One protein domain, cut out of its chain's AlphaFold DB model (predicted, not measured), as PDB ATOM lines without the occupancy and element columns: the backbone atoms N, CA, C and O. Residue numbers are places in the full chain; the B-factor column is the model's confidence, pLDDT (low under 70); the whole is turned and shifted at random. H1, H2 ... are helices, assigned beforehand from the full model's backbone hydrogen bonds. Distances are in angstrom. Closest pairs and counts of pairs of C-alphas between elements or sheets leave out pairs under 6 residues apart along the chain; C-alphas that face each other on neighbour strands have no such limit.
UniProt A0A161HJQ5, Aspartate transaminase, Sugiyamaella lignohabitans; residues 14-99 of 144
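This is residues 14 to 99 of the 144 residues of the protein "Aspartate transaminase" of Sugiyamaella lignohabitans (UniProt A0A161HJQ5). Little regular structure is present: an open, winding chain strings out three short helices, H1 towards one end of the long axis, H3 towards the other, and H2 on an arch, residues 47 to 67, that stands free. The final stretch, residues 86 to 99, folds back alongside H3. The printed part has 86 residues with three named helices, in the order H1, H2, H3, and no named strand; the class is all helix, with 34 residues in named elements. It is extended, with a radius of gyration of the C-alphas of 19.6 A, and spans 54 by 35 by 25 A.

H1, residues 14 to 23, is apart from H2, residues 48 to 59. H3, residues 74 to 85, is apart from both. In H1, H2 and H3 every O i to N i+4 pair is within hydrogen-bond range.

H1 begins at C-alpha 14 (-35.357, 14.202, -74.034) and measures 14.4 A. H2 measures 16.9 A. H3 measures 16.4 A and ends at C-alpha 85 (-31.002, -17.382, -77.187).

The C-alphas farthest apart, of Thr 25 and Ser 92, are 55.9 A apart. Both links are long, 24 and 14 residues. The printed part has no cut, and no printed residue is under 70 in pLDDT.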
ATOM      1  N   LEU A  14     -36.574  14.621 -74.723       82.56
ATOM      2  CA  LEU A  14     -35.357  14.202 -74.034       82.56
ATOM      3  C   LEU A  14     -34.180  15.114 -74.398       82.56
ATOM      4  O   LEU A  14     -33.438  15.554 -73.517       82.56
ATOM      5  N   PHE A  15     -34.022  15.452 -75.680       83.38
ATOM      6  CA  PHE A  15     -32.958  16.362 -76.110       83.38
ATOM      7  C   PHE A  15     -33.136  17.779 -75.555       83.38
ATOM      8  O   PHE A  15     -32.150  18.408 -75.160       83.38
ATOM      9  N   ASN A  16     -34.375  18.264 -75.448       85.69
ATOM     10  CA  ASN A  16     -34.662  19.546 -74.806       85.69
ATOM     11  C   ASN A  16     -34.283  19.522 -73.312       85.69
ATOM     12  O   ASN A  16     -33.600  20.426 -72.824       85.69
ATOM     13  N   LEU A  17     -34.633  18.451 -72.590       87.31
ATOM     14  CA  LEU A  17     -34.244  18.287 -71.188       87.31
ATOM     15  C   LEU A  17     -32.716  18.288 -71.013       87.31
ATOM     16  O   LEU A  17     -32.200  18.983 -70.138       87.31
ATOM     17  N   MET A  18     -31.984  17.589 -71.885       87.12
ATOM     18  CA  MET A  18     -30.519  17.611 -71.889       87.12
ATOM     19  C   MET A  18     -29.938  19.007 -72.138       87.12
ATOM     20  O   MET A  18     -28.954  19.386 -71.499       87.12
ATOM     21  N   ALA A  19     -30.513  19.777 -73.064       87.62
ATOM     22  CA  ALA A  19     -30.058  21.135 -73.351       87.62
ATOM     23  C   ALA A  19     -30.231  22.047 -72.127       87.62
ATOM     24  O   ALA A  19     -29.301  22.762 -71.751       87.62
ATOM     25  N   ARG A  20     -31.381  21.946 -71.449       89.25
ATOM     26  CA  ARG A  20     -31.652  22.668 -70.198       89.25
ATOM     27  C   ARG A  20     -30.694  22.254 -69.084       89.25
ATOM     28  O   ARG A  20     -30.119  23.126 -68.444       89.25
ATOM     29  N   TYR A  21     -30.453  20.953 -68.907       89.69
ATOM     30  CA  TYR A  21     -29.476  20.452 -67.937       89.69
ATOM     31  C   TYR A  21     -28.070  21.008 -68.198       89.69
ATOM     32  O   TYR A  21     -27.375  21.400 -67.264       89.69
ATOM     33  N   LYS A  22     -27.632  21.083 -69.460       88.31
ATOM     34  CA  LYS A  22     -26.317  21.648 -69.807       88.31
ATOM     35  C   LYS A  22     -26.225  23.147 -69.514       88.31
ATOM     36  O   LYS A  22     -25.188  23.574 -69.018       88.31
ATOM     37  N   ALA A  23     -27.283  23.904 -69.802       93.12
ATOM     38  CA  ALA A  23     -27.338  25.350 -69.592       93.12
ATOM     39  C   ALA A  23     -27.469  25.763 -68.114       93.12
ATOM     40  O   ALA A  23     -27.127  26.890 -67.769       93.12
ATOM     41  N   ASP A  24     -27.954  24.871 -67.248       93.12
ATOM     42  CA  ASP A  24     -28.079  25.125 -65.812       93.12
ATOM     43  C   ASP A  24     -26.696  25.282 -65.150       93.12
ATOM     44  O   ASP A  24     -25.831  24.415 -65.284       93.12
ATOM     45  N   THR A  25     -26.469  26.381 -64.435       95.00
ATOM     46  CA  THR A  25     -25.202  26.675 -63.749       95.00
ATOM     47  C   THR A  25     -25.165  26.181 -62.304       95.00
ATOM     48  O   THR A  25     -24.180  26.415 -61.614       95.00
ATOM     49  N   PHE A  26     -26.222  25.537 -61.805       95.88
ATOM     50  CA  PHE A  26     -26.265  25.041 -60.436       95.88
ATOM     51  C   PHE A  26     -25.293  23.870 -60.219       95.88
ATOM     52  O   PHE A  26     -25.408  22.820 -60.851       95.88
ATOM     53  N   ASP A  27     -24.369  24.021 -59.266       90.12
ATOM     54  CA  ASP A  27     -23.262  23.075 -59.039       90.12
ATOM     55  C   ASP A  27     -23.697  21.663 -58.618       90.12
ATOM     56  O   ASP A  27     -22.949  20.704 -58.792       90.12
ATOM     57  N   LYS A  28     -24.901  21.513 -58.051       90.81
ATOM     58  CA  LYS A  28     -25.433  20.220 -57.577       90.81
ATOM     59  C   LYS A  28     -26.576  19.692 -58.448       90.81
ATOM     60  O   LYS A  28     -27.429  18.952 -57.958       90.81
ATOM     61  N   LYS A  29     -26.632  20.093 -59.721       90.25
ATOM     62  CA  LYS A  29     -27.596  19.548 -60.688       90.25
ATOM     63  C   LYS A  29     -27.347  18.057 -60.937       90.25
ATOM     64  O   LYS A  29     -26.208  17.597 -60.926       90.25
ATOM     65  N   VAL A  30     -28.418  17.308 -61.191       87.94
ATOM     66  CA  VAL A  30     -28.375  15.857 -61.434       87.94
ATOM     67  C   VAL A  30     -29.125  15.542 -62.727       87.94
ATOM     68  O   VAL A  30     -30.247  16.006 -62.914       87.94
ATOM     69  N   ASP A  31     -28.508  14.756 -63.609       86.44
ATOM     70  CA  ASP A  31     -29.146  14.237 -64.823       86.44
ATOM     71  C   ASP A  31     -29.714  12.839 -64.555       86.44
ATOM     72  O   ASP A  31     -28.965  11.887 -64.333       86.44
ATOM     73  N   LEU A  32     -31.044  12.733 -64.573       87.19
ATOM     74  CA  LEU A  32     -31.796  11.474 -64.500       87.19
ATOM     75  C   LEU A  32     -32.578  11.197 -65.795       87.19
ATOM     76  O   LEU A  32     -33.405  10.290 -65.833       87.19
ATOM     77  N   GLY A  33     -32.379  12.013 -66.834       81.31
ATOM     78  CA  GLY A  33     -33.144  11.921 -68.076       81.31
ATOM     79  C   GLY A  33     -32.548  10.908 -69.042       81.31
ATOM     80  O   GLY A  33     -33.267  10.120 -69.654       81.31
ATOM     81  N   VAL A  34     -31.223  10.914 -69.190       79.44
ATOM     82  CA  VAL A  34     -30.544  10.030 -70.140       79.44
ATOM     83  C   VAL A  34     -30.311   8.662 -69.513       79.44
ATOM     84  O   VAL A  34     -29.569   8.535 -68.544       79.44
ATOM     85  N   GLY A  35     -30.852   7.613 -70.136       84.25
ATOM     86  CA  GLY A  35     -30.610   6.211 -69.767       84.25
ATOM     87  C   GLY A  35     -29.201   5.700 -70.109       84.25
ATOM     88  O   GLY A  35     -29.064   4.610 -70.657       84.25
ATOM     89  N   ALA A  36     -28.156   6.488 -69.848       87.69
ATOM     90  CA  ALA A  36     -26.762   6.118 -70.076       87.69
ATOM     91  C   ALA A  36     -26.078   5.775 -68.752       87.69
ATOM     92  O   ALA A  36     -26.165   6.530 -67.785       87.69
ATOM     93  N   TYR A  37     -25.350   4.659 -68.725       89.06
ATOM     94  CA  TYR A  37     -24.625   4.222 -67.536       89.06
ATOM     95  C   TYR A  37     -23.510   5.208 -67.152       89.06
ATOM     96  O   TYR A  37     -22.729   5.653 -68.002       89.06
ATOM     97  N   ARG A  38     -23.427   5.529 -65.857       89.69
ATOM     98  CA  ARG A  38     -22.439   6.438 -65.265       89.69
ATOM     99  C   ARG A  38     -21.775   5.793 -64.052       89.69
ATOM    100  O   ARG A  38     -22.360   4.917 -63.422       89.69
ATOM    101  N   ASP A  39     -20.564   6.234 -63.728       90.50
ATOM    102  CA  ASP A  39     -19.912   5.877 -62.468       90.50
ATOM    103  C   ASP A  39     -20.496   6.652 -61.272       90.50
ATOM    104  O   ASP A  39     -21.369   7.509 -61.414       90.50
ATOM    105  N   ASN A  40     -19.955   6.385 -60.082       90.94
ATOM    106  CA  ASN A  40     -20.342   7.055 -58.836       90.94
ATOM    107  C   ASN A  40     -20.087   8.577 -58.839       90.94
ATOM    108  O   ASN A  40     -20.569   9.271 -57.951       90.94
ATOM    109  N   ASN A  41     -19.340   9.098 -59.819       88.56
ATOM    110  CA  ASN A  41     -19.070  10.523 -60.000       88.56
ATOM    111  C   ASN A  41     -19.898  11.127 -61.150       88.56
ATOM    112  O   ASN A  41     -19.624  12.250 -61.577       88.56
ATOM    113  N   GLY A  42     -20.866  10.386 -61.704       85.38
ATOM    114  CA  GLY A  42     -21.697  10.831 -62.823       85.38
ATOM    115  C   GLY A  42     -20.977  10.865 -64.177       85.38
ATOM    116  O   GLY A  42     -21.496  11.441 -65.135       85.38
ATOM    117  N   LYS A  43     -19.787  10.263 -64.303       88.38
ATOM    118  CA  LYS A  43     -19.002  10.257 -65.548       88.38
ATOM    119  C   LYS A  43     -19.353   9.055 -66.431       88.38
ATOM    120  O   LYS A  43     -19.682   7.990 -65.912       88.38
ATOM    121  N   PRO A  44     -19.308   9.195 -67.772       90.69
ATOM    122  CA  PRO A  44     -19.482   8.052 -68.665       90.69
ATOM    123  C   PRO A  44     -18.363   7.024 -68.468       90.69
ATOM    124  O   PRO A  44     -17.199   7.386 -68.301       90.69
ATOM    125  N   VAL A  45     -18.724   5.742 -68.526       93.25
ATOM    126  CA  VAL A  45     -17.798   4.624 -68.316       93.25
ATOM    127  C   VAL A  45     -17.644   3.833 -69.606       93.25
ATOM    128  O   VAL A  45     -18.622   3.333 -70.153       93.25
ATOM    129  N   VAL A  46     -16.399   3.665 -70.055       94.06
ATOM    130  CA  VAL A  46     -16.052   2.690 -71.096       94.06
ATOM    131  C   VAL A  46     -15.607   1.404 -70.412       94.06
ATOM    132  O   VAL A  46     -14.664   1.421 -69.612       94.06
ATOM    133  N   LEU A  47     -16.286   0.296 -70.713       94.56
ATOM    134  CA  LEU A  47     -16.003  -0.998 -70.096       94.56
ATOM    135  C   LEU A  47     -14.566  -1.457 -70.408       94.56
ATOM    136  O   LEU A  47     -14.112  -1.295 -71.543       94.56
ATOM    137  N   PRO A  48     -13.849  -2.086 -69.454       96.31
ATOM    138  CA  PRO A  48     -12.495  -2.584 -69.698       96.31
ATOM    139  C   PRO A  48     -12.397  -3.566 -70.874       96.31
ATOM    140  O   PRO A  48     -11.390  -3.576 -71.576       96.31
ATOM    141  N   SER A  49     -13.435  -4.374 -71.107       96.88
ATOM    142  CA  SER A  49     -13.523  -5.281 -72.259       96.88
ATOM    143  C   SER A  49     -13.597  -4.530 -73.590       96.88
ATOM    144  O   SER A  49     -12.933  -4.932 -74.540       96.88
ATOM    145  N   VAL A  50     -14.345  -3.424 -73.644       96.56
ATOM    146  CA  VAL A  50     -14.466  -2.578 -74.842       96.56
ATOM    147  C   VAL A  50     -13.133  -1.902 -75.146       96.56
ATOM    148  O   VAL A  50     -12.663  -2.000 -76.271       96.56
ATOM    149  N   LYS A  51     -12.458  -1.339 -74.133       96.56
ATOM    150  CA  LYS A  51     -11.118  -0.751 -74.313       96.56
ATOM    151  C   LYS A  51     -10.123  -1.755 -74.898       96.56
ATOM    152  O   LYS A  51      -9.372  -1.427 -75.803       96.56
ATOM    153  N   LYS A  52     -10.118  -2.995 -74.391       97.50
ATOM    154  CA  LYS A  52      -9.256  -4.064 -74.926       97.50
ATOM    155  C   LYS A  52      -9.601  -4.413 -76.376       97.50
ATOM    156  O   LYS A  52      -8.690  -4.581 -77.175       97.50
ATOM    157  N   ALA A  53     -10.888  -4.504 -76.710       95.50
ATOM    158  CA  ALA A  53     -11.326  -4.769 -78.078       95.50
ATOM    159  C   ALA A  53     -10.912  -3.652 -79.051       95.50
ATOM    160  O   ALA A  53     -10.499  -3.957 -80.164       95.50
ATOM    161  N   GLU A  54     -10.962  -2.384 -78.628       96.00
ATOM    162  CA  GLU A  54     -10.463  -1.250 -79.421       96.00
ATOM    163  C   GLU A  54      -8.962  -1.379 -79.713       96.00
ATOM    164  O   GLU A  54      -8.557  -1.208 -80.859       96.00
ATOM    165  N   TYR A  55      -8.146  -1.750 -78.717       96.31
ATOM    166  CA  TYR A  55      -6.719  -2.012 -78.944       96.31
ATOM    167  C   TYR A  55      -6.494  -3.145 -79.948       96.31
ATOM    168  O   TYR A  55      -5.722  -2.971 -80.884       96.31
ATOM    169  N   TYR A  56      -7.213  -4.264 -79.813       95.50
ATOM    170  CA  TYR A  56      -7.086  -5.382 -80.753       95.50
ATOM    171  C   TYR A  56      -7.470  -5.004 -82.182       95.50
ATOM    172  O   TYR A  56      -6.808  -5.444 -83.110       95.50
ATOM    173  N   LEU A  57      -8.501  -4.177 -82.366       93.88
ATOM    174  CA  LEU A  57      -8.902  -3.703 -83.692       93.88
ATOM    175  C   LEU A  57      -7.856  -2.782 -84.330       93.88
ATOM    176  O   LEU A  57      -7.685  -2.817 -85.541       93.88
ATOM    177  N   ILE A  58      -7.178  -1.952 -83.532       95.31
ATOM    178  CA  ILE A  58      -6.129  -1.043 -84.020       95.31
ATOM    179  C   ILE A  58      -4.857  -1.814 -84.393       95.31
ATOM    180  O   ILE A  58      -4.156  -1.426 -85.325       95.31
ATOM    181  N   GLU A  59      -4.539  -2.873 -83.651       96.19
ATOM    182  CA  GLU A  59      -3.338  -3.686 -83.863       96.19
ATOM    183  C   GLU A  59      -3.507  -4.763 -84.946       96.19
ATOM    184  O   GLU A  59      -2.511  -5.354 -85.361       96.19
ATOM    185  N   ASP A  60      -4.734  -5.029 -85.404       94.69
ATOM    186  CA  ASP A  60      -5.026  -6.046 -86.414       94.69
ATOM    187  C   ASP A  60      -4.600  -5.573 -87.822       94.69
ATOM    188  O   ASP A  60      -5.219  -4.662 -88.378       94.69
ATOM    189  N   PRO A  61      -3.566  -6.182 -88.439       92.62
ATOM    190  CA  PRO A  61      -3.090  -5.783 -89.762       92.62
ATOM    191  C   PRO A  61      -4.075  -6.125 -90.890       92.62
ATOM    192  O   PRO A  61      -3.967  -5.556 -91.975       92.62
ATOM    193  N   GLU A  62      -5.026  -7.033 -90.650       92.94
ATOM    194  CA  GLU A  62      -6.050  -7.429 -91.623       92.94
ATOM    195  C   GLU A  62      -7.309  -6.551 -91.530       92.94
ATOM    196  O   GLU A  62      -8.198  -6.627 -92.392       92.94
ATOM    197  N   ALA A  63      -7.399  -5.700 -90.498       89.06
ATOM    198  CA  ALA A  63      -8.501  -4.769 -90.340       89.06
ATOM    199  C   ALA A  63      -8.550  -3.803 -91.529       89.06
ATOM    200  O   ALA A  63      -7.610  -3.071 -91.837       89.06
ATOM    201  N   ASN A  64      -9.696  -3.788 -92.197       91.19
ATOM    202  CA  ASN A  64      -9.972  -2.914 -93.323       91.19
ATOM    203  C   ASN A  64     -11.377  -2.317 -93.183       91.19
ATOM    204  O   ASN A  64     -12.161  -2.704 -92.314       91.19
ATOM    205  N   HIS A  65     -11.685  -1.345 -94.038       92.00
ATOM    206  CA  HIS A  65     -12.973  -0.650 -94.054       92.00
ATOM    207  C   HIS A  65     -13.792  -0.990 -95.304       92.00
ATOM    208  O   HIS A  65     -14.570  -0.163 -95.780       92.00
ATOM    209  N   GLU A  66     -13.600  -2.191 -95.854       94.94
ATOM    210  CA  GLU A  66     -14.403  -2.671 -96.974       94.94
ATOM    211  C   GLU A  66     -15.846  -2.951 -96.546       94.94
ATOM    212  O   GLU A  66     -16.181  -3.099 -95.365       94.94
ATOM    213  N   TYR A  67     -16.730  -3.032 -97.538       96.19
ATOM    214  CA  TYR A  67     -18.129  -3.336 -97.289       96.19
ATOM    215  C   TYR A  67     -18.306  -4.723 -96.668       96.19
ATOM    216  O   TYR A  67     -17.825  -5.736 -97.179       96.19
ATOM    217  N   LEU A  68     -19.093  -4.774 -95.595       95.31
ATOM    218  CA  LEU A  68     -19.602  -6.031 -95.063       95.31
ATOM    219  C   LEU A  68     -20.669  -6.624 -96.003       95.31
ATOM    220  O   LEU A  68     -21.328  -5.887 -96.745       95.31
ATOM    221  N   PRO A  69     -20.917  -7.944 -95.927       96.50
ATOM    222  CA  PRO A  69     -22.105  -8.543 -96.522       96.50
ATOM    223  C   PRO A  69     -23.385  -7.837 -96.057       96.50
ATOM    224  O   PRO A  69     -23.438  -7.315 -94.946       96.50
ATOM    225  N   ILE A  70     -24.454  -7.901 -96.858       96.00
ATOM    226  CA  ILE A  70     -25.748  -7.254 -96.549       96.00
ATOM    227  C   ILE A  70     -26.287  -7.672 -95.172       96.00
ATOM    228  O   ILE A  70     -26.858  -6.857 -94.452       96.00
ATOM    229  N   ALA A  71     -26.094  -8.938 -94.795       94.12
ATOM    230  CA  ALA A  71     -26.518  -9.442 -93.493       94.12
ATOM    231  C   ALA A  71     -25.682  -8.882 -92.323       94.12
ATOM    232  O   ALA A  71     -26.154  -8.892 -91.188       94.12
ATOM    233  N   GLY A  72     -24.468  -8.394 -92.586       95.00
ATOM    234  CA  GLY A  72     -23.494  -7.926 -91.604       95.00
ATOM    235  C   GLY A  72     -22.325  -8.885 -91.395       95.00
ATOM    236  O   GLY A  72     -22.080  -9.808 -92.175       95.00
ATOM    237  N   ASN A  73     -21.585  -8.661 -90.311       94.88
ATOM    238  CA  ASN A  73     -20.456  -9.501 -89.934       94.88
ATOM    239  C   ASN A  73     -20.947 -10.845 -89.351       94.88
ATOM    240  O   ASN A  73     -21.653 -10.877 -88.343       94.88
ATOM    241  N   ALA A  74     -20.547 -11.968 -89.956       94.00
ATOM    242  CA  ALA A  74     -21.039 -13.297 -89.580       94.00
ATOM    243  C   ALA A  74     -20.709 -13.687 -88.124       94.00
ATOM    244  O   ALA A  74     -21.551 -14.257 -87.426       94.00
ATOM    245  N   SER A  75     -19.509 -13.348 -87.644       93.88
ATOM    246  CA  SER A  75     -19.089 -13.614 -86.262       93.88
ATOM    247  C   SER A  75     -19.900 -12.791 -85.262       93.88
ATOM    248  O   SER A  75     -20.334 -13.326 -84.241       93.88
ATOM    249  N   PHE A  76     -20.171 -11.520 -85.578       94.81
ATOM    250  CA  PHE A  76     -21.043 -10.659 -84.779       94.81
ATOM    251  C   PHE A  76     -22.466 -11.219 -84.699       94.81
ATOM    252  O   PHE A  76     -23.006 -11.365 -83.606       94.81
ATOM    253  N   ILE A  77     -23.051 -11.593 -85.840       94.12
ATOM    254  CA  ILE A  77     -24.405 -12.156 -85.914       94.12
ATOM    255  C   ILE A  77     -24.516 -13.427 -85.066       94.12
ATOM    256  O   ILE A  77     -25.431 -13.553 -84.253       94.12
ATOM    257  N   LYS A  78     -23.555 -14.347 -85.204       91.38
ATOM    258  CA  LYS A  78     -23.525 -15.592 -84.426       91.38
ATOM    259  C   LYS A  78     -23.393 -15.327 -82.925       91.38
ATOM    260  O   LYS A  78     -24.096 -15.950 -82.130       91.38
ATOM    261  N   ALA A  79     -22.513 -14.406 -82.529       93.19
ATOM    262  CA  ALA A  79     -22.334 -14.031 -81.128       93.19
ATOM    263  C   ALA A  79     -23.591 -13.363 -80.546       93.19
ATOM    264  O   ALA A  79     -23.993 -13.694 -79.433       93.19
ATOM    265  N   ALA A  80     -24.244 -12.482 -81.309       93.44
ATOM    266  CA  ALA A  80     -25.483 -11.820 -80.912       93.44
ATOM    267  C   ALA A  80     -26.635 -12.821 -80.733       93.44
ATOM    268  O   ALA A  80     -27.323 -12.787 -79.715       93.44
ATOM    269  N   ALA A  81     -26.805 -13.763 -81.667       90.75
ATOM    270  CA  ALA A  81     -27.803 -14.823 -81.542       90.75
ATOM    271  C   ALA A  81     -27.550 -15.685 -80.294       90.75
ATOM    272  O   ALA A  81     -28.467 -15.912 -79.503       90.75
ATOM    273  N   LYS A  82     -26.296 -16.094 -80.057       90.88
ATOM    274  CA  LYS A  82     -25.927 -16.847 -78.851       90.88
ATOM    275  C   LYS A  82     -26.194 -16.057 -77.564       90.88
ATOM    276  O   LYS A  82     -26.646 -16.641 -76.586       90.88
ATOM    277  N   LEU A  83     -25.938 -14.748 -77.553       92.12
ATOM    278  CA  LEU A  83     -26.186 -13.894 -76.389       92.12
ATOM    279  C   LEU A  83     -27.676 -13.845 -76.010       92.12
ATOM    280  O   LEU A  83     -27.999 -13.862 -74.827       92.12
ATOM    281  N   ILE A  84     -28.571 -13.790 -77.001       91.12
ATOM    282  CA  ILE A  84     -30.020 -13.685 -76.775       91.12
ATOM    283  C   ILE A  84     -30.661 -15.045 -76.475       91.12
ATOM    284  O   ILE A  84     -31.480 -15.150 -75.566       91.12
ATOM    285  N   PHE A  85     -30.309 -16.087 -77.233       89.00
ATOM    286  CA  PHE A  85     -31.002 -17.382 -77.187       89.00
ATOM    287  C   PHE A  85     -30.270 -18.459 -76.365       89.00
ATOM    288  O   PHE A  85     -30.833 -19.525 -76.081       89.00
ATOM    289  N   GLY A  86     -29.025 -18.194 -75.958       87.12
ATOM    290  CA  GLY A  86     -28.153 -19.179 -75.323       87.12
ATOM    291  C   GLY A  86     -27.884 -20.383 -76.230       87.12
ATOM    292  O   GLY A  86     -28.087 -20.336 -77.441       87.12
ATOM    293  N   ASP A  87     -27.466 -21.497 -75.631       84.56
ATOM    294  CA  ASP A  87     -27.234 -22.765 -76.342       84.56
ATOM    295  C   ASP A  87     -28.515 -23.630 -76.449       84.56
ATOM    296  O   ASP A  87     -28.464 -24.799 -76.816       84.56
ATOM    297  N   SER A  88     -29.677 -23.068 -76.095       71.12
ATOM    298  CA  SER A  88     -30.930 -23.813 -75.884       71.12
ATOM    299  C   SER A  88     -31.843 -23.918 -77.110       71.12
ATOM    300  O   SER A  88     -32.873 -24.592 -77.055       71.12
ATOM    301  N   LYS A  89     -31.512 -23.221 -78.203       74.31
ATOM    302  CA  LYS A  89     -32.363 -23.106 -79.391       74.31
ATOM    303  C   LYS A  89     -31.661 -23.638 -80.629       74.31
ATOM    304  O   LYS A  89     -30.459 -23.445 -80.798       74.31
ATOM    305  N   ASP A  90     -32.441 -24.271 -81.500       79.88
ATOM    306  CA  ASP A  90     -31.973 -24.644 -82.826       79.88
ATOM    307  C   ASP A  90     -31.723 -23.374 -83.648       79.88
ATOM    308  O   ASP A  90     -32.639 -22.611 -83.960       79.88
ATOM    309  N   VAL A  91     -30.454 -23.150 -83.982       74.06
ATOM    310  CA  VAL A  91     -30.000 -21.990 -84.755       74.06
ATOM    311  C   VAL A  91     -30.608 -21.990 -86.160       74.06
ATOM    312  O   VAL A  91     -30.745 -20.922 -86.751       74.06
ATOM    313  N   SER A  92     -31.036 -23.148 -86.679       79.75
ATOM    314  CA  SER A  92     -31.680 -23.252 -87.994       79.75
ATOM    315  C   SER A  92     -32.983 -22.444 -88.095       79.75
ATOM    316  O   SER A  92     -33.356 -22.012 -89.184       79.75
ATOM    317  N   GLN A  93     -33.639 -22.179 -86.962       85.19
ATOM    318  CA  GLN A  93     -34.895 -21.426 -86.891       85.19
ATOM    319  C   GLN A  93     -34.688 -19.917 -86.682       85.19
ATOM    320  O   GLN A  93     -35.658 -19.169 -86.560       85.19
ATOM    321  N   ILE A  94     -33.437 -19.450 -86.608       88.19
ATOM    322  CA  ILE A  94     -33.107 -18.071 -86.246       88.19
ATOM    323  C   ILE A  94     -32.554 -17.335 -87.467       88.19
ATOM    324  O   ILE A  94     -31.426 -17.561 -87.900       88.19
ATOM    325  N   ALA A  95     -33.328 -16.380 -87.982       91.12
ATOM    326  CA  ALA A  95     -32.830 -15.383 -88.923       91.12
ATOM    327  C   ALA A  95     -32.243 -14.191 -88.152       91.12
ATOM    328  O   ALA A  95     -32.851 -13.686 -87.209       91.12
ATOM    329  N   SER A  96     -31.050 -13.725 -88.528       92.88
ATOM    330  CA  SER A  96     -30.392 -12.590 -87.871       92.88
ATOM    331  C   SER A  96     -29.656 -11.717 -88.883       92.88
ATOM    332  O   SER A  96     -28.975 -12.220 -89.771       92.88
ATOM    333  N   VAL A  97     -29.804 -10.400 -88.730       96.00
ATOM    334  CA  VAL A  97     -29.188  -9.373 -89.578       96.00
ATOM    335  C   VAL A  97     -28.675  -8.254 -88.675       96.00
ATOM    336  O   VAL A  97     -29.369  -7.820 -87.754       96.00
ATOM    337  N   GLN A  98     -27.455  -7.788 -88.924       97.12
ATOM    338  CA  GLN A  98     -26.873  -6.644 -88.232       97.12
ATOM    339  C   GLN A  98     -27.574  -5.350 -88.662       97.12
ATOM    340  O   GLN A  98     -27.788  -5.104 -89.845       97.12
ATOM    341  N   THR A  99     -27.908  -4.494 -87.699       97.06
ATOM    342  CA  THR A  99     -28.604  -3.223 -87.941       97.06
ATOM    343  C   THR A  99     -27.967  -2.083 -87.146       97.06
ATOM    344  O   THR A  99     -27.072  -2.295 -86.323       97.06
TER     345      THR A  99